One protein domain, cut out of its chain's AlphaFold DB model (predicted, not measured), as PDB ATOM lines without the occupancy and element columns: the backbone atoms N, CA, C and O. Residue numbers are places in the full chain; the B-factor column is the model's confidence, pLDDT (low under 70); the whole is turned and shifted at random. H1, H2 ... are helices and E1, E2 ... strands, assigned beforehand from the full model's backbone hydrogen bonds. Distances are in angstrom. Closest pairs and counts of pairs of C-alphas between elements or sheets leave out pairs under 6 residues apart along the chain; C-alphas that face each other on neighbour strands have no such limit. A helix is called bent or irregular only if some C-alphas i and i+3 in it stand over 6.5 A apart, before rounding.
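This is residues 2 to 48 and 125 to 207 of the 377 residues of the protein "Putative fumarate reductase flavoprotein subunit" of Diaporthe ampelina (UniProt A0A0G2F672). Two helices side by side, H1 and H2, make one layer, with H1 over a short parallel pair of strands, E1 and E2; next to that pair a longer bent hairpin, E3 and E4, runs off, with the small helix H4 packed on E3. A long link, residues 170 to 184, loops away from E4 and comes back to the short helix H3, which leads into H4. The printed part has 130 residues, with four named helices and four named strands in the order H1 E1 H2 E2 E3 E4 H3 H4, and the class is mixed, helices and strands. There are two sheets of two strands, E1 and E2 parallel, E3 and E4 antiparallel. The whole is compact, with a radius of gyration of the C-alphas of 15.8 A, and spans 52 by 41 by 30 A.

H1, residues 6 to 22, touches H2, residues 125 to 137, at a shallow tilt of 30 degrees, the same way; the closest C-alphas are those of Val 7 and Ile 130, 5.7 A apart. The closest C-alphas of H1 and E1, residues 29 to 32, are those of Thr 13 and Val 29, 7.3 A apart. E1 is the parallel neighbour of E2, residues 143 to 146, with N 144 and O 29 within hydrogen-bond range at 2.8 A. H1 and E2 are apart, but only just, at 8.4 A. E3, residues 149 to 156, bends by 55 degrees at residue 152 and forms an antiparallel hairpin with E4, residues 162 to 169; N 150 and O 168 are 2.9 A apart, N 155 and O 164 2.8 A. The closest C-alphas of E1 and E3 are those of Ile 32 and Thr 149, 5.7 A apart. The closest C-alphas of E3 and H4, residues 193 to 199, are those of Lys 153 and Met 197, 5.3 A apart. H3, residues 185 to 189, touches no helix and is apart from H4. In H1, H2 and H4 every O i to N i+4 pair is within hydrogen-bond range; in H3 0 of 1 is, and 1 of 2 O i to N i+3 pairs.

H1 begins at C-alpha 6 (239.467, 265.211, 234.091) and is 24.0 A long. E1 and E2 are 9.6 A each, and H2 is 19.2 A. E3 measures 20.0 A and E4 21.3 A. H3 is 8.9 A long; H4, 9.7 A, ends at C-alpha 199 (235.954, 245.435, 241.711).

The two C-alphas farthest apart, those of Asp 24 and His 179, are 51.6 A apart. Residues 49 to 124 are not printed, with 4.0 A from C-alpha 48 to C-alpha 125 across the cut. The link from E4 to H3 is long, with 15 residues. Mean pLDDT of the printed part is 78.7; residues 2 to 5, 41, 169 to 180, 185 to 192 and 206 to 207 are under 70.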
ATOM      1  N   ALA A   2     240.671 255.982 229.825       34.88
ATOM      2  CA  ALA A   2     240.671 256.650 231.120       34.88
ATOM      3  C   ALA A   2     239.244 257.117 231.442       34.88
ATOM      4  O   ALA A   2     238.569 257.637 230.556       34.88
ATOM      5  N   SER A   3     238.768 256.902 232.672       37.66
ATOM      6  CA  SER A   3     237.422 257.319 233.086       37.66
ATOM      7  C   SER A   3     237.453 258.200 234.335       37.66
ATOM      8  O   SER A   3     238.075 257.834 235.328       37.66
ATOM      9  N   ASN A   4     236.682 259.289 234.283       48.94
ATOM     10  CA  ASN A   4     236.098 260.046 235.402       48.94
ATOM     11  C   ASN A   4     237.006 260.883 236.326       48.94
ATOM     12  O   ASN A   4     236.513 261.408 237.320       48.94
ATOM     13  N   SER A   5     238.276 261.109 235.985       59.53
ATOM     14  CA  SER A   5     239.045 262.239 236.533       59.53
ATOM     15  C   SER A   5     239.544 263.103 235.373       59.53
ATOM     16  O   SER A   5     240.350 262.609 234.582       59.53
ATOM     17  N   PRO A   6     239.082 264.363 235.219       75.31
ATOM     18  CA  PRO A   6     239.467 265.211 234.091       75.31
ATOM     19  C   PRO A   6     240.970 265.383 233.935       75.31
ATOM     20  O   PRO A   6     241.482 265.278 232.825       75.31
ATOM     21  N   VAL A   7     241.682 265.620 235.037       84.94
ATOM     22  CA  VAL A   7     243.138 265.802 235.014       84.94
ATOM     23  C   VAL A   7     243.841 264.466 234.805       84.94
ATOM     24  O   VAL A   7     244.571 264.329 233.829       84.94
ATOM     25  N   ALA A   8     243.580 263.451 235.638       84.56
ATOM     26  CA  ALA A   8     244.297 262.176 235.534       84.56
ATOM     27  C   ALA A   8     244.017 261.461 234.203       84.56
ATOM     28  O   ALA A   8     244.923 260.903 233.583       84.56
ATOM     29  N   GLY A   9     242.774 261.520 233.719       85.50
ATOM     30  CA  GLY A   9     242.404 260.950 232.432       85.50
ATOM     31  C   GLY A   9     243.003 261.700 231.245       85.50
ATOM     32  O   GLY A   9     243.413 261.053 230.279       85.50
ATOM     33  N   SER A  10     243.129 263.029 231.331       88.94
ATOM     34  CA  SER A  10     243.815 263.811 230.296       88.94
ATOM     35  C   SER A  10     245.315 263.523 230.289       88.94
ATOM     36  O   SER A  10     245.849 263.194 229.235       88.94
ATOM     37  N   MET A  11     245.968 263.532 231.456       90.88
ATOM     38  CA  MET A  11     247.389 263.186 231.606       90.88
ATOM     39  C   MET A  11     247.693 261.786 231.063       90.88
ATOM     40  O   MET A  11     248.609 261.615 230.270       90.88
ATOM     41  N   THR A  12     246.884 260.786 231.428       90.81
ATOM     42  CA  THR A  12     247.046 259.407 230.931       90.81
ATOM     43  C   THR A  12     246.913 259.340 229.410       90.81
ATOM     44  O   THR A  12     247.668 258.633 228.749       90.81
ATOM     45  N   THR A  13     245.946 260.071 228.849       90.88
ATOM     46  CA  THR A  13     245.691 260.084 227.403       90.88
ATOM     47  C   THR A  13     246.851 260.716 226.644       90.88
ATOM     48  O   THR A  13     247.313 260.125 225.672       90.88
ATOM     49  N   ILE A  14     247.337 261.879 227.089       92.19
ATOM     50  CA  ILE A  14     248.453 262.570 226.432       92.19
ATOM     51  C   ILE A  14     249.719 261.731 226.540       92.19
ATOM     52  O   ILE A  14     250.285 261.404 225.505       92.19
ATOM     53  N   ASN A  15     250.086 261.281 227.745       91.94
ATOM     54  CA  ASN A  15     251.278 260.455 227.940       91.94
ATOM     55  C   ASN A  15     251.263 259.205 227.054       91.94
ATOM     56  O   ASN A  15     252.271 258.870 226.440       91.94
ATOM     57  N   PHE A  16     250.119 258.521 226.929       93.00
ATOM     58  CA  PHE A  16     250.006 257.371 226.033       93.00
ATOM     59  C   PHE A  16     250.225 257.755 224.563       93.00
ATOM     60  O   PHE A  16     250.956 257.067 223.852       93.00
ATOM     61  N   LEU A  17     249.593 258.837 224.099       92.75
ATOM     62  CA  LEU A  17     249.703 259.296 222.714       92.75
ATOM     63  C   LEU A  17     251.134 259.746 222.378       92.75
ATOM     64  O   LEU A  17     251.674 259.335 221.350       92.75
ATOM     65  N   GLU A  18     251.760 260.527 223.259       93.19
ATOM     66  CA  GLU A  18     253.148 260.975 223.129       93.19
ATOM     67  C   GLU A  18     254.120 259.795 223.123       93.19
ATOM     68  O   GLU A  18     255.004 259.721 222.268       93.19
ATOM     69  N   GLU A  19     253.920 258.822 224.012       94.25
ATOM     70  CA  GLU A  19     254.762 257.633 224.093       94.25
ATOM     71  C   GLU A  19     254.620 256.743 222.852       94.25
ATOM     72  O   GLU A  19     255.615 256.233 222.332       94.25
ATOM     73  N   CYS A  20     253.409 256.593 222.306       92.75
ATOM     74  CA  CYS A  20     253.226 255.920 221.023       92.75
ATOM     75  C   CYS A  20     254.002 256.612 219.904       92.75
ATOM     76  O   CYS A  20     254.670 255.935 219.122       92.75
ATOM     77  N   SER A  21     253.910 257.943 219.819       91.00
ATOM     78  CA  SER A  21     254.647 258.727 218.828       91.00
ATOM     79  C   SER A  21     256.155 258.569 219.010       91.00
ATOM     80  O   SER A  21     256.867 258.346 218.034       91.00
ATOM     81  N   ARG A  22     256.641 258.603 220.255       94.19
ATOM     82  CA  ARG A  22     258.057 258.406 220.594       94.19
ATOM     83  C   ARG A  22     258.564 257.017 220.202       94.19
ATOM     84  O   ARG A  22     259.703 256.882 219.763       94.19
ATOM     85  N   LEU A  23     257.733 255.990 220.367       95.31
ATOM     86  CA  LEU A  23     258.049 254.598 220.036       95.31
ATOM     87  C   LEU A  23     257.749 254.220 218.573       95.31
ATOM     88  O   LEU A  23     257.921 253.053 218.223       95.31
ATOM     89  N   ASP A  24     257.275 255.159 217.748       92.69
ATOM     90  CA  ASP A  24     256.787 254.923 216.380       92.69
ATOM     91  C   ASP A  24     255.752 253.779 216.293       92.69
ATOM     92  O   ASP A  24     255.739 252.941 215.387       92.69
ATOM     93  N   LYS A  25     254.866 253.704 217.292       92.75
ATOM     94  CA  LYS A  25     253.794 252.707 217.354       92.75
ATOM     95  C   LYS A  25     252.482 253.307 216.876       92.75
ATOM     96  O   LYS A  25     252.012 254.321 217.386       92.75
ATOM     97  N   LYS A  26     251.817 252.612 215.947       90.38
ATOM     98  CA  LYS A  26     250.425 252.916 215.597       90.38
ATOM     99  C   LYS A  26     249.520 252.547 216.763       90.38
ATOM    100  O   LYS A  26     249.352 251.368 217.066       90.38
ATOM    101  N   CYS A  27     248.919 253.552 217.377       89.75
ATOM    102  CA  CYS A  27     247.948 253.372 218.441       89.75
ATOM    103  C   CYS A  27     246.761 254.315 218.251       89.75
ATOM    104  O   CYS A  27     246.862 255.316 217.539       89.75
ATOM    105  N   SER A  28     245.643 253.990 218.888       90.31
ATOM    106  CA  SER A  28     244.466 254.849 218.971       90.31
ATOM    107  C   SER A  28     243.926 254.854 220.396       90.31
ATOM    108  O   SER A  28     244.091 253.882 221.138       90.31
ATOM    109  N   VAL A  29     243.289 255.957 220.786       91.56
ATOM    110  CA  VAL A  29     242.675 256.109 222.108       91.56
ATOM    111  C   VAL A  29     241.237 256.566 221.965       91.56
ATOM    112  O   VAL A  29     240.970 257.568 221.319       91.56
ATOM    113  N   ALA A  30     240.321 255.884 222.648       87.75
ATOM    114  CA  ALA A  30     239.005 256.431 222.950       87.75
ATOM    115  C   ALA A  30     239.012 257.022 224.369       87.75
ATOM    116  O   ALA A  30     239.303 256.314 225.342       87.75
ATOM    117  N   LEU A  31     238.684 258.308 224.485       87.44
ATOM    118  CA  LEU A  31     238.465 258.999 225.754       87.44
ATOM    119  C   LEU A  31     236.963 259.248 225.919       87.44
ATOM    120  O   LEU A  31     236.359 259.995 225.149       87.44
ATOM    121  N   ILE A  32     236.365 258.598 226.920       83.69
ATOM    122  CA  ILE A  32     234.936 258.703 227.231       83.69
ATOM    123  C   ILE A  32     234.712 259.672 228.398       83.69
ATOM    124  O   ILE A  32     235.438 259.634 229.390       83.69
ATOM    125  N   GLU A  33     233.695 260.523 228.291       80.81
ATOM    126  CA  GLU A  33     233.291 261.484 229.322       80.81
ATOM    127  C   GLU A  33     231.783 261.389 229.564       80.81
ATOM    128  O   GLU A  33     230.994 261.419 228.621       80.81
ATOM    129  N   ALA A  34     231.372 261.337 230.833       78.81
ATOM    130  CA  ALA A  34     229.978 261.175 231.219       78.81
ATOM    131  C   ALA A  34     229.132 262.440 231.026       78.81
ATOM    132  O   ALA A  34     227.925 262.320 230.817       78.81
ATOM    133  N   GLY A  35     229.706 263.640 231.099       74.19
ATOM    134  CA  GLY A  35     228.946 264.857 230.798       74.19
ATOM    135  C   GLY A  35     229.204 265.450 229.420       74.19
ATOM    136  O   GLY A  35     229.757 264.819 228.515       74.19
ATOM    137  N   LYS A  36     228.684 266.663 229.230       79.56
ATOM    138  CA  LYS A  36     228.508 267.257 227.903       79.56
ATOM    139  C   LYS A  36     229.806 267.818 227.339       79.56
ATOM    140  O   LYS A  36     230.738 268.181 228.061       79.56
ATOM    141  N   HIS A  37     229.838 267.980 226.017       79.56
ATOM    142  CA  HIS A  37     230.902 268.732 225.361       79.56
ATOM    143  C   HIS A  37     231.017 270.143 225.973       79.56
ATOM    144  O   HIS A  37     230.037 270.879 226.042       79.56
ATOM    145  N   GLY A  38     232.213 270.515 226.436       72.31
ATOM    146  CA  GLY A  38     232.487 271.783 227.127       72.31
ATOM    147  C   GLY A  38     232.164 271.798 228.630       72.31
ATOM    148  O   GLY A  38     232.628 272.692 229.339       72.31
ATOM    149  N   GLU A  39     231.430 270.807 229.154       70.69
ATOM    150  CA  GLU A  39     231.140 270.694 230.594       70.69
ATOM    151  C   GLU A  39     232.373 270.228 231.377       70.69
ATOM    152  O   GLU A  39     232.619 270.766 232.452       70.69
ATOM    153  N   ARG A  40     233.179 269.314 230.802       70.12
ATOM    154  CA  ARG A  40     234.454 268.791 231.356       70.12
ATOM    155  C   ARG A  40     234.322 268.448 232.845       70.12
ATOM    156  O   ARG A  40     234.624 269.257 233.724       70.12
ATOM    157  N   CYS A  41     233.794 267.262 233.108       63.16
ATOM    158  CA  CYS A  41     233.012 266.996 234.307       63.16
ATOM    159  C   CYS A  41     233.865 266.361 235.396       63.16
ATOM    160  O   CYS A  41     234.692 265.508 235.120       63.16
ATOM    161  N   GLY A  42     233.648 266.746 236.647       70.88
ATOM    162  CA  GLY A  42     234.383 266.216 237.795       70.88
ATOM    163  C   GLY A  42     234.816 267.328 238.743       70.88
ATOM    164  O   GLY A  42     234.518 268.500 238.512       70.88
ATOM    165  N   ALA A  43     235.514 266.951 239.815       73.38
ATOM    166  CA  ALA A  43     235.939 267.874 240.870       73.38
ATOM    167  C   ALA A  43     237.017 268.857 240.386       73.38
ATOM    168  O   ALA A  43     236.953 270.051 240.666       73.38
ATOM    169  N   SER A  44     237.973 268.368 239.588       81.19
ATOM    170  CA  SER A  44     239.192 269.104 239.233       81.19
ATOM    171  C   SER A  44     238.948 270.419 238.490       81.19
ATOM    172  O   SER A  44     239.807 271.285 238.503       81.19
ATOM    173  N   ARG A  45     237.793 270.604 237.840       83.06
ATOM    174  CA  ARG A  45     237.454 271.873 237.176       83.06
ATOM    175  C   ARG A  45     237.223 273.016 238.170       83.06
ATOM    176  O   ARG A  45     237.412 274.169 237.802       83.06
ATOM    177  N   TRP A  46     236.754 272.705 239.371       81.19
ATOM    178  CA  TRP A  46     236.191 273.696 240.288       81.19
ATOM    179  C   TRP A  46     237.157 274.128 241.383       81.19
ATOM    180  O   TRP A  46     236.878 275.102 242.058       81.19
ATOM    181  N   THR A  47     238.288 273.439 241.515       81.56
ATOM    182  CA  THR A  47     239.308 273.737 242.520       81.56
ATOM    183  C   THR A  47     240.293 274.798 242.035       81.56
ATOM    184  O   THR A  47     240.676 274.826 240.859       81.56
ATOM    185  N   MET A  48     240.786 275.613 242.968       83.31
ATOM    186  CA  MET A  48     241.963 276.461 242.756       83.31
ATOM    187  C   MET A  48     243.277 275.673 242.678       83.31
ATOM    188  O   MET A  48     244.259 276.210 242.179       83.31
ATOM    189  N   GLY A 125     243.129 278.010 238.063       90.19
ATOM    190  CA  GLY A 125     242.817 276.807 238.835       90.19
ATOM    191  C   GLY A 125     242.863 275.515 238.018       90.19
ATOM    192  O   GLY A 125     243.416 275.445 236.917       90.19
ATOM    193  N   GLY A 126     242.243 274.459 238.536       88.62
ATOM    194  CA  GLY A 126     242.235 273.160 237.868       88.62
ATOM    195  C   GLY A 126     241.506 273.166 236.514       88.62
ATOM    196  O   GLY A 126     241.826 272.353 235.645       88.62
ATOM    197  N   HIS A 127     240.610 274.130 236.256       88.19
ATOM    198  CA  HIS A 127     240.035 274.332 234.920       88.19
ATOM    199  C   HIS A 127     241.100 274.676 233.870       88.19
ATOM    200  O   HIS A 127     241.046 274.151 232.754       88.19
ATOM    201  N   ALA A 128     242.079 275.514 234.219       91.06
ATOM    202  CA  ALA A 128     243.173 275.875 233.324       91.06
ATOM    203  C   ALA A 128     244.073 274.674 233.005       91.06
ATOM    204  O   ALA A 128     244.410 274.480 231.837       91.06
ATOM    205  N   ILE A 129     244.365 273.820 233.998       92.12
ATOM    206  CA  ILE A 129     245.076 272.548 233.771       92.12
ATOM    207  C   ILE A 129     244.323 271.705 232.739       92.12
ATOM    208  O   ILE A 129     244.889 271.307 231.722       92.12
ATOM    209  N   ILE A 130     243.031 271.456 232.976       88.94
ATOM    210  CA  ILE A 130     242.213 270.618 232.092       88.94
ATOM    211  C   ILE A 130     242.214 271.181 230.670       88.94
ATOM    212  O   ILE A 130     242.396 270.426 229.720       88.94
ATOM    213  N   ASN A 131     242.032 272.492 230.509       89.69
ATOM    214  CA  ASN A 131     241.980 273.116 229.189       89.69
ATOM    215  C   ASN A 131     243.322 273.045 228.449       89.69
ATOM    216  O   ASN A 131     243.328 272.781 227.244       89.69
ATOM    217  N   ALA A 132     244.441 273.251 229.147       92.75
ATOM    218  CA  ALA A 132     245.780 273.177 228.566       92.75
ATOM    219  C   ALA A 132     246.081 271.765 228.040       92.75
ATOM    220  O   ALA A 132     246.368 271.583 226.853       92.75
ATOM    221  N   LEU A 133     245.881 270.755 228.893       91.81
ATOM    222  CA  LEU A 133     246.039 269.346 228.535       91.81
ATOM    223  C   LEU A 133     245.095 268.962 227.387       91.81
ATOM    224  O   LEU A 133     245.508 268.392 226.379       91.81
ATOM    225  N   PHE A 134     243.820 269.334 227.477       88.38
ATOM    226  CA  PHE A 134     242.840 268.971 226.459       88.38
ATOM    227  C   PHE A 134     243.138 269.597 225.090       88.38
ATOM    228  O   PHE A 134     242.990 268.934 224.063       88.38
ATOM    229  N   THR A 135     243.606 270.847 225.067       90.19
ATOM    230  CA  THR A 135     244.059 271.513 223.836       90.19
ATOM    231  C   THR A 135     245.199 270.737 223.179       90.19
ATOM    232  O   THR A 135     245.295 270.698 221.953       90.19
ATOM    233  N   HIS A 136     246.057 270.097 223.976       92.00
ATOM    234  CA  HIS A 136     247.113 269.234 223.468       92.00
ATOM    235  C   HIS A 136     246.548 267.916 222.901       92.00
ATOM    236  O   HIS A 136     246.871 267.566 221.767       92.00
ATOM    237  N   ILE A 137     245.623 267.249 223.609       91.06
ATOM    238  CA  ILE A 137     244.943 266.022 223.133       91.06
ATOM    239  C   ILE A 137     244.313 266.228 221.753       91.06
ATOM    240  O   ILE A 137     244.471 265.393 220.869       91.06
ATOM    241  N   GLN A 138     243.629 267.355 221.535       89.75
ATOM    242  CA  GLN A 138     242.923 267.634 220.277       89.75
ATOM    243  C   GLN A 138     243.835 267.772 219.048       89.75
ATOM    244  O   GLN A 138     243.332 267.786 217.925       89.75
ATOM    245  N   LYS A 139     245.156 267.890 219.234       91.94
ATOM    246  CA  LYS A 139     246.122 267.932 218.125       91.94
ATOM    247  C   LYS A 139     246.391 266.547 217.537       91.94
ATOM    248  O   LYS A 139     246.859 266.456 216.403       91.94
ATOM    249  N   PHE A 140     246.102 265.485 218.284       91.06
ATOM    250  CA  PHE A 140     246.259 264.115 217.821       91.06
ATOM    251  C   PHE A 140     245.088 263.714 216.921       91.06
ATOM    252  O   PHE A 140     243.930 264.001 217.207       91.06
ATOM    253  N   THR A 141     245.384 263.029 215.818       90.75
ATOM    254  CA  THR A 141     244.366 262.533 214.872       90.75
ATOM    255  C   THR A 141     243.874 261.128 215.214       90.75
ATOM    256  O   THR A 141     242.899 260.653 214.641       90.75
ATOM    257  N   ASN A 142     244.552 260.459 216.143       91.44
ATOM    258  CA  ASN A 142     244.301 259.096 216.596       91.44
ATOM    259  C   ASN A 142     243.605 259.048 217.970       91.44
ATOM    260  O   ASN A 142     243.771 258.080 218.716       91.44
ATOM    261  N   VAL A 143     242.827 260.084 218.300       91.56
ATOM    262  CA  VAL A 143     242.006 260.148 219.512       91.56
ATOM    263  C   VAL A 143     240.531 260.366 219.174       91.56
ATOM    264  O   VAL A 143     240.171 261.311 218.477       91.56
ATOM    265  N   ASP A 144     239.676 259.510 219.726       88.69
ATOM    266  CA  ASP A 144     238.224 259.638 219.669       88.69
ATOM    267  C   ASP A 144     237.707 260.186 221.002       88.69
ATOM    268  O   ASP A 144     237.851 259.565 222.058       88.69
ATOM    269  N   LEU A 145     237.093 261.368 220.952       86.94
ATOM    270  CA  LEU A 145     236.516 262.052 222.110       86.94
ATOM    271  C   LEU A 145     235.007 261.812 222.156       86.94
ATOM    272  O   LEU A 145     234.263 262.346 221.329       86.94
ATOM    273  N   ILE A 146     234.546 261.035 223.133       84.25
ATOM    274  CA  ILE A 146     233.164 260.556 223.188       84.25
ATOM    275  C   ILE A 146     232.469 261.120 224.433       84.25
ATOM    276  O   ILE A 146     232.716 260.690 225.559       84.25
ATOM    277  N   TRP A 147     231.589 262.097 224.218       82.12
ATOM    278  CA  TRP A 147     230.832 262.786 225.271       82.12
ATOM    279  C   TRP A 147     229.572 262.029 225.670       82.12
ATOM    280  O   TRP A 147     229.120 261.126 224.961       82.12
ATOM    281  N   GLU A 148     228.991 262.429 226.803       79.88
ATOM    282  CA  GLU A 148     227.754 261.862 227.349       79.88
ATOM    283  C   GLU A 148     227.783 260.324 227.391       79.88
ATOM    284  O   GLU A 148     226.780 259.648 227.158       79.88
ATOM    285  N   THR A 149     228.959 259.763 227.670       75.31
ATOM    286  CA  THR A 149     229.266 258.338 227.598       75.31
ATOM    287  C   THR A 149     229.937 257.890 228.882       75.31
ATOM    288  O   THR A 149     231.011 258.347 229.259       75.31
ATOM    289  N   MET A 150     229.289 256.953 229.562       79.25
ATOM    290  CA  MET A 150     229.732 256.421 230.840       79.25
ATOM    291  C   MET A 150     230.225 254.984 230.670       79.25
ATOM    292  O   MET A 150     229.533 254.162 230.064       79.25
ATOM    293  N   GLY A 151     231.388 254.664 231.242       80.81
ATOM    294  CA  GLY A 151     231.836 253.279 231.396       80.81
ATOM    295  C   GLY A 151     230.885 252.509 232.315       80.81
ATOM    296  O   GLY A 151     230.543 252.985 233.398       80.81
ATOM    297  N   GLU A 152     230.412 251.351 231.861       79.25
ATOM    298  CA  GLU A 152     229.478 250.493 232.596       79.25
ATOM    299  C   GLU A 152     230.182 249.264 233.172       79.25
ATOM    300  O   GLU A 152     229.917 248.894 234.311       79.25
ATOM    301  N   LYS A 153     231.054 248.625 232.384       81.50
ATOM    302  CA  LYS A 153     231.707 247.367 232.758       81.50
ATOM    303  C   LYS A 153     233.030 247.179 232.015       81.50
ATOM    304  O   LYS A 153     233.087 247.449 230.816       81.50
ATOM    305  N   LEU A 154     234.058 246.659 232.685       87.88
ATOM    306  CA  LEU A 154     235.265 246.154 232.021       87.88
ATOM    307  C   LEU A 154     235.000 244.764 231.425       87.88
ATOM    308  O   LEU A 154     234.385 243.904 232.057       87.88
ATOM    309  N   LEU A 155     235.429 244.563 230.184       86.56
ATOM    310  CA  LEU A 155     235.366 243.276 229.497       86.56
ATOM    311  C   LEU A 155     236.712 242.578 229.662       86.56
ATOM    312  O   LEU A 155     237.750 243.215 229.480       86.56
ATOM    313  N   THR A 156     236.684 241.290 229.980       91.88
ATOM    314  CA  THR A 156     237.880 240.464 230.154       91.88
ATOM    315  C   THR A 156     237.906 239.317 229.146       91.88
ATOM    316  O   THR A 156     236.855 238.822 228.730       91.88
ATOM    317  N   SER A 157     239.107 238.918 228.726       90.06
ATOM    318  CA  SER A 157     239.340 237.667 227.999       90.06
ATOM    319  C   SER A 157     239.147 236.455 228.921       90.06
ATOM    320  O   SER A 157     238.967 236.601 230.133       90.06
ATOM    321  N   GLU A 158     239.198 235.248 228.352       85.06
ATOM    322  CA  GLU A 158     239.171 233.999 229.130       85.06
ATOM    323  C   GLU A 158     240.357 233.895 230.104       85.06
ATOM    324  O   GLU A 158     240.194 233.372 231.204       85.06
ATOM    325  N   ASP A 159     241.505 234.483 229.749       89.75
ATOM    326  CA  ASP A 159     242.716 234.531 230.579       89.75
ATOM    327  C   ASP A 159     242.682 235.647 231.645       89.75
ATOM    328  O   ASP A 159     243.636 235.826 232.402       89.75
ATOM    329  N   GLY A 160     241.585 236.412 231.722       83.88
ATOM    330  CA  GLY A 160     241.392 237.479 232.708       83.88
ATOM    331  C   GLY A 160     241.972 238.840 232.316       83.88
ATOM    332  O   GLY A 160     241.870 239.791 233.090       83.88
ATOM    333  N   GLU A 161     242.537 238.983 231.115       89.19
ATOM    334  CA  GLU A 161     243.063 240.265 230.638       89.19
ATOM    335  C   GLU A 161     241.930 241.218 230.250       89.19
ATOM    336  O   GLU A 161     240.993 240.836 229.547       89.19
ATOM    337  N   VAL A 162     242.025 242.488 230.652       88.12
ATOM    338  CA  VAL A 162     241.055 243.511 230.239       88.12
ATOM    339  C   VAL A 162     241.187 243.764 228.736       88.12
ATOM    340  O   VAL A 162     242.187 244.302 228.268       88.12
ATOM    341  N   CYS A 163     240.145 243.422 227.981       87.31
ATOM    342  CA  CYS A 163     240.112 243.513 226.521       87.31
ATOM    343  C   CYS A 163     239.133 244.576 225.995       87.31
ATOM    344  O   CYS A 163     239.064 244.820 224.791       87.31
ATOM    345  N   GLY A 164     238.384 245.244 226.877       84.12
ATOM    346  CA  GLY A 164     237.501 246.333 226.473       84.12
ATOM    347  C   GLY A 164     236.729 246.980 227.615       84.12
ATOM    348  O   GLY A 164     236.838 246.593 228.777       84.12
ATOM    349  N   VAL A 165     235.905 247.965 227.263       85.06
ATOM    350  CA  VAL A 165     234.886 248.539 228.145       85.06
ATOM    351  C   VAL A 165     233.547 248.449 227.432       85.06
ATOM    352  O   VAL A 165     233.431 248.766 226.248       85.06
ATOM    353  N   LYS A 166     232.518 248.055 228.165       81.75
ATOM    354  CA  LYS A 166     231.140 248.305 227.776       81.75
ATOM    355  C   LYS A 166     230.763 249.695 228.274       81.75
ATOM    356  O   LYS A 166     230.928 249.989 229.458       81.75
ATOM    357  N   SER A 167     230.254 250.539 227.385       78.50
ATOM    358  CA  SER A 167     229.789 251.883 227.716       78.50
ATOM    359  C   SER A 167     228.291 252.040 227.450       78.50
ATOM    360  O   SER A 167     227.684 251.280 226.692       78.50
ATOM    361  N   ARG A 168     227.686 253.039 228.096       72.25
ATOM    362  CA  ARG A 168     226.293 253.450 227.884       72.25
ATOM    363  C   ARG A 168     226.200 254.965 227.764       72.25
ATOM    364  O   ARG A 168     227.001 255.682 228.364       72.25
ATOM    365  N   LEU A 169     225.173 255.453 227.070       59.53
ATOM    366  CA  LEU A 169     224.831 256.874 227.104       59.53
ATOM    367  C   LEU A 169     224.498 257.286 228.542       59.53
ATOM    368  O   LEU A 169     223.696 256.635 229.226       59.53
ATOM    369  N   ALA A 170     225.114 258.368 229.001       52.88
ATOM    370  CA  ALA A 170     224.910 258.932 230.320       52.88
ATOM    371  C   ALA A 170     223.515 259.575 230.399       52.88
ATOM    372  O   ALA A 170     223.326 260.764 230.166       52.88
ATOM    373  N   ARG A 171     222.498 258.773 230.727       42.06
ATOM    374  CA  ARG A 171     221.179 259.263 231.148       42.06
ATOM    375  C   ARG A 171     221.046 259.062 232.649       42.06
ATOM    376  O   ARG A 171     221.011 257.910 233.071       42.06
ATOM    377  N   TYR A 172     220.993 260.189 233.366       37.72
ATOM    378  CA  TYR A 172     220.641 260.405 234.779       37.72
ATOM    379  C   TYR A 172     221.230 259.436 235.827       37.72
ATOM    380  O   TYR A 172     221.185 258.213 235.710       37.72
ATOM    381  N   VAL A 173     221.753 260.000 236.914       38.09
ATOM    382  CA  VAL A 173     222.243 259.248 238.077       38.09
ATOM    383  C   VAL A 173     221.178 259.271 239.181       38.09
ATOM    384  O   VAL A 173     220.586 260.316 239.438       38.09
ATOM    385  N   GLY A 174     220.918 258.093 239.766       35.47
ATOM    386  CA  GLY A 174     219.895 257.816 240.783       35.47
ATOM    387  C   GLY A 174     220.259 258.196 242.234       35.47
ATOM    388  O   GLY A 174     221.315 258.777 242.471       35.47
ATOM    389  N   PRO A 175     219.370 257.878 243.198       39.62
ATOM    390  CA  PRO A 175     219.297 258.511 244.515       39.62
ATOM    391  C   PRO A 175     220.180 257.817 245.563       39.62
ATOM    392  O   PRO A 175     220.295 256.590 245.524       39.62
ATOM    393  N   ARG A 176     220.742 258.621 246.487       35.62
ATOM    394  CA  ARG A 176     221.277 258.312 247.848       35.62
ATOM    395  C   ARG A 176     222.569 259.069 248.236       35.62
ATOM    396  O   ARG A 176     223.419 258.541 248.942       35.62
ATOM    397  N   THR A 177     222.692 260.335 247.839       45.28
ATOM    398  CA  THR A 177     223.547 261.355 248.500       45.28
ATOM    399  C   THR A 177     222.696 262.492 249.088       45.28
ATOM    400  O   THR A 177     223.167 263.592 249.327       45.28
ATOM    401  N   GLU A 178     221.408 262.229 249.306       47.91
ATOM    402  CA  GLU A 178     220.320 263.210 249.430       47.91
ATOM    403  C   GLU A 178     220.363 264.148 250.654       47.91
ATOM    404  O   GLU A 178     219.532 265.047 250.749       47.91
ATOM    405  N   HIS A 179     221.343 264.000 251.552       53.88
ATOM    406  CA  HIS A 179     221.488 264.835 252.754       53.88
ATOM    407  C   HIS A 179     222.727 265.746 252.762       53.88
ATOM    408  O   HIS A 179     222.842 266.578 253.659       53.88
ATOM    409  N   LEU A 180     223.636 265.615 251.787       57.91
ATOM    410  CA  LEU A 180     224.793 266.499 251.622       57.91
ATOM    411  C   LEU A 180     224.753 267.127 250.233       57.91
ATOM    412  O   LEU A 180     224.746 266.433 249.215       57.91
ATOM    413  N   GLU A 181     224.724 268.453 250.196       71.62
ATOM    414  CA  GLU A 181     224.856 269.180 248.943       71.62
ATOM    415  C   GLU A 181     226.276 269.025 248.384       71.62
ATOM    416  O   GLU A 181     227.262 268.972 249.122       71.62
ATOM    417  N   LEU A 182     226.373 268.945 247.058       73.12
ATOM    418  CA  LEU A 182     227.650 268.877 246.356       73.12
ATOM    419  C   LEU A 182     228.265 270.274 246.282       73.12
ATOM    420  O   LEU A 182     227.583 271.205 245.853       73.12
ATOM    421  N   ILE A 183     229.558 270.397 246.587       76.06
ATOM    422  CA  ILE A 183     230.263 271.687 246.498       76.06
ATOM    423  C   ILE A 183     230.399 272.200 245.057       76.06
ATOM    424  O   ILE A 183     230.560 273.395 244.813       76.06
ATOM    425  N   ALA A 184     230.305 271.294 244.076       75.19
ATOM    426  CA  ALA A 184     230.424 271.631 242.668       75.19
ATOM    427  C   ALA A 184     229.483 270.819 241.756       75.19
ATOM    428  O   ALA A 184     229.353 269.600 241.920       75.19
ATOM    429  N   PRO A 185     228.904 271.435 240.701       66.25
ATOM    430  CA  PRO A 185     227.967 270.766 239.790       66.25
ATOM    431  C   PRO A 185     228.523 269.511 239.105       66.25
ATOM    432  O   PRO A 185     227.773 268.589 238.785       66.25
ATOM    433  N   GLY A 186     229.838 269.471 238.857       62.25
ATOM    434  CA  GLY A 186     230.511 268.352 238.192       62.25
ATOM    435  C   GLY A 186     230.555 267.068 239.025       62.25
ATOM    436  O   GLY A 186     230.688 265.986 238.455       62.25
ATOM    437  N   LEU A 187     230.386 267.162 240.349       64.00
ATOM    438  CA  LEU A 187     230.463 266.015 241.258       64.00
ATOM    439  C   LEU A 187     229.299 265.032 241.095       64.00
ATOM    440  O   LEU A 187     229.429 263.874 241.479       64.00
ATOM    441  N   LYS A 188     228.198 265.426 240.442       69.12
ATOM    442  CA  LYS A 188     227.061 264.534 240.143       69.12
ATOM    443  C   LYS A 188     227.450 263.288 239.322       69.12
ATOM    444  O   LYS A 188     226.701 262.315 239.294       69.12
ATOM    445  N   TYR A 189     228.600 263.318 238.640       68.31
ATOM    446  CA  TYR A 189     229.138 262.189 237.872       68.31
ATOM    447  C   TYR A 189     230.084 261.284 238.685       68.31
ATOM    448  O   TYR A 189     230.340 260.146 238.276       68.31
ATOM    449  N   ASN A 190     230.529 261.726 239.867       68.06
ATOM    450  CA  ASN A 190     231.406 260.979 240.772       68.06
ATOM    451  C   ASN A 190     230.600 259.939 241.562       68.06
ATOM    452  O   ASN A 190     230.318 260.081 242.743       68.06
ATOM    453  N   THR A 191     230.197 258.877 240.874       69.38
ATOM    454  CA  THR A 191     229.227 257.887 241.381       69.38
ATOM    455  C   THR A 191     229.860 256.580 241.853       69.38
ATOM    456  O   THR A 191     229.171 255.574 241.992       69.38
ATOM    457  N   GLY A 192     231.189 256.548 241.991       68.94
ATOM    458  CA  GLY A 192     231.936 255.332 242.334       68.94
ATOM    459  C   GLY A 192     231.951 254.257 241.238       68.94
ATOM    460  O   GLY A 192     232.461 253.163 241.449       68.94
ATOM    461  N   ARG A 193     231.420 254.527 240.038       76.69
ATOM    462  CA  ARG A 193     231.300 253.499 238.986       76.69
ATOM    463  C   ARG A 193     232.627 253.002 238.428       76.69
ATOM    464  O   ARG A 193     232.712 251.826 238.107       76.69
ATOM    465  N   GLY A 194     233.653 253.853 238.367       78.06
ATOM    466  CA  GLY A 194     235.010 253.413 238.024       78.06
ATOM    467  C   GLY A 194     235.534 252.363 239.006       78.06
ATOM    468  O   GLY A 194     236.022 251.319 238.587       78.06
ATOM    469  N   LEU A 195     235.329 252.602 240.305       76.81
ATOM    470  CA  LEU A 195     235.700 251.670 241.367       76.81
ATOM    471  C   LEU A 195     234.902 250.366 241.280       76.81
ATOM    472  O   LEU A 195     235.493 249.292 241.303       76.81
ATOM    473  N   GLN A 196     233.582 250.441 241.085       77.69
ATOM    474  CA  GLN A 196     232.758 249.241 240.904       77.69
ATOM    475  C   GLN A 196     233.219 248.403 239.703       77.69
ATOM    476  O   GLN A 196     233.328 247.189 239.820       77.69
ATOM    477  N   MET A 197     233.541 249.036 238.568       84.62
ATOM    478  CA  MET A 197     234.051 248.322 237.394       84.62
ATOM    479  C   MET A 197     235.366 247.586 237.676       84.62
ATOM    480  O   MET A 197     235.557 246.491 237.153       84.62
ATOM    481  N   ALA A 198     236.262 248.175 238.473       83.06
ATOM    482  CA  ALA A 198     237.509 247.528 238.875       83.06
ATOM    483  C   ALA A 198     237.248 246.338 239.816       83.06
ATOM    484  O   ALA A 198     237.811 245.260 239.626       83.06
ATOM    485  N   LEU A 199     236.345 246.503 240.787       83.81
ATOM    486  CA  LEU A 199     235.954 245.435 241.711       83.81
ATOM    487  C   LEU A 199     235.301 244.252 240.992       83.81
ATOM    488  O   LEU A 199     235.607 243.103 241.298       83.81
ATOM    489  N   ASP A 200     234.453 244.524 239.997       86.50
ATOM    490  CA  ASP A 200     233.762 243.498 239.208       86.50
ATOM    491  C   ASP A 200     234.727 242.585 238.426       86.50
ATOM    492  O   ASP A 200     234.343 241.474 238.056       86.50
ATOM    493  N   VAL A 201     235.967 243.028 238.179       88.81
ATOM    494  CA  VAL A 201     237.034 242.227 237.545       88.81
ATOM    495  C   VAL A 201     238.099 241.739 238.535       88.81
ATOM    496  O   VAL A 201     239.138 241.238 238.120       88.81
ATOM    497  N   GLY A 202     237.838 241.843 239.841       85.69
ATOM    498  CA  GLY A 202     238.682 241.265 240.889       85.69
ATOM    499  C   GLY A 202     239.804 242.167 241.405       85.69
ATOM    500  O   GLY A 202     240.728 241.660 242.041       85.69
ATOM    501  N   ALA A 203     239.750 243.482 241.163       86.12
ATOM    502  CA  ALA A 203     240.696 244.408 241.781       86.12
ATOM    503  C   ALA A 203     240.563 244.386 243.315       86.12
ATOM    504  O   ALA A 203     239.457 244.370 243.858       86.12
ATOM    505  N   ALA A 204     241.699 244.414 244.013       82.88
ATOM    506  CA  ALA A 204     241.722 244.617 245.455       82.88
ATOM    507  C   ALA A 204     241.367 246.072 245.805       82.88
ATOM    508  O   ALA A 204     241.587 246.988 245.011       82.88
ATOM    509  N   VAL A 205     240.843 246.277 247.012       75.19
ATOM    510  CA  VAL A 205     240.632 247.609 247.596       75.19
ATOM    511  C   VAL A 205     241.760 247.888 248.581       75.19
ATOM    512  O   VAL A 205     242.161 246.995 249.326       75.19
ATOM    513  N   ALA A 206     242.223 249.131 248.610       68.75
ATOM    514  CA  ALA A 206     243.011 249.690 249.698       68.75
ATOM    515  C   ALA A 206     242.266 250.921 250.236       68.75
ATOM    516  O   ALA A 206     241.574 251.582 249.462       68.75
ATOM    517  N   GLY A 207     242.381 251.190 251.538       63.34
ATOM    518  CA  GLY A 207     241.757 252.358 252.166       63.34
ATOM    519  C   GLY A 207     240.344 252.141 252.728       63.34
ATOM    520  O   GLY A 207     239.881 251.010 252.911       63.34
TER     521      GLY A 207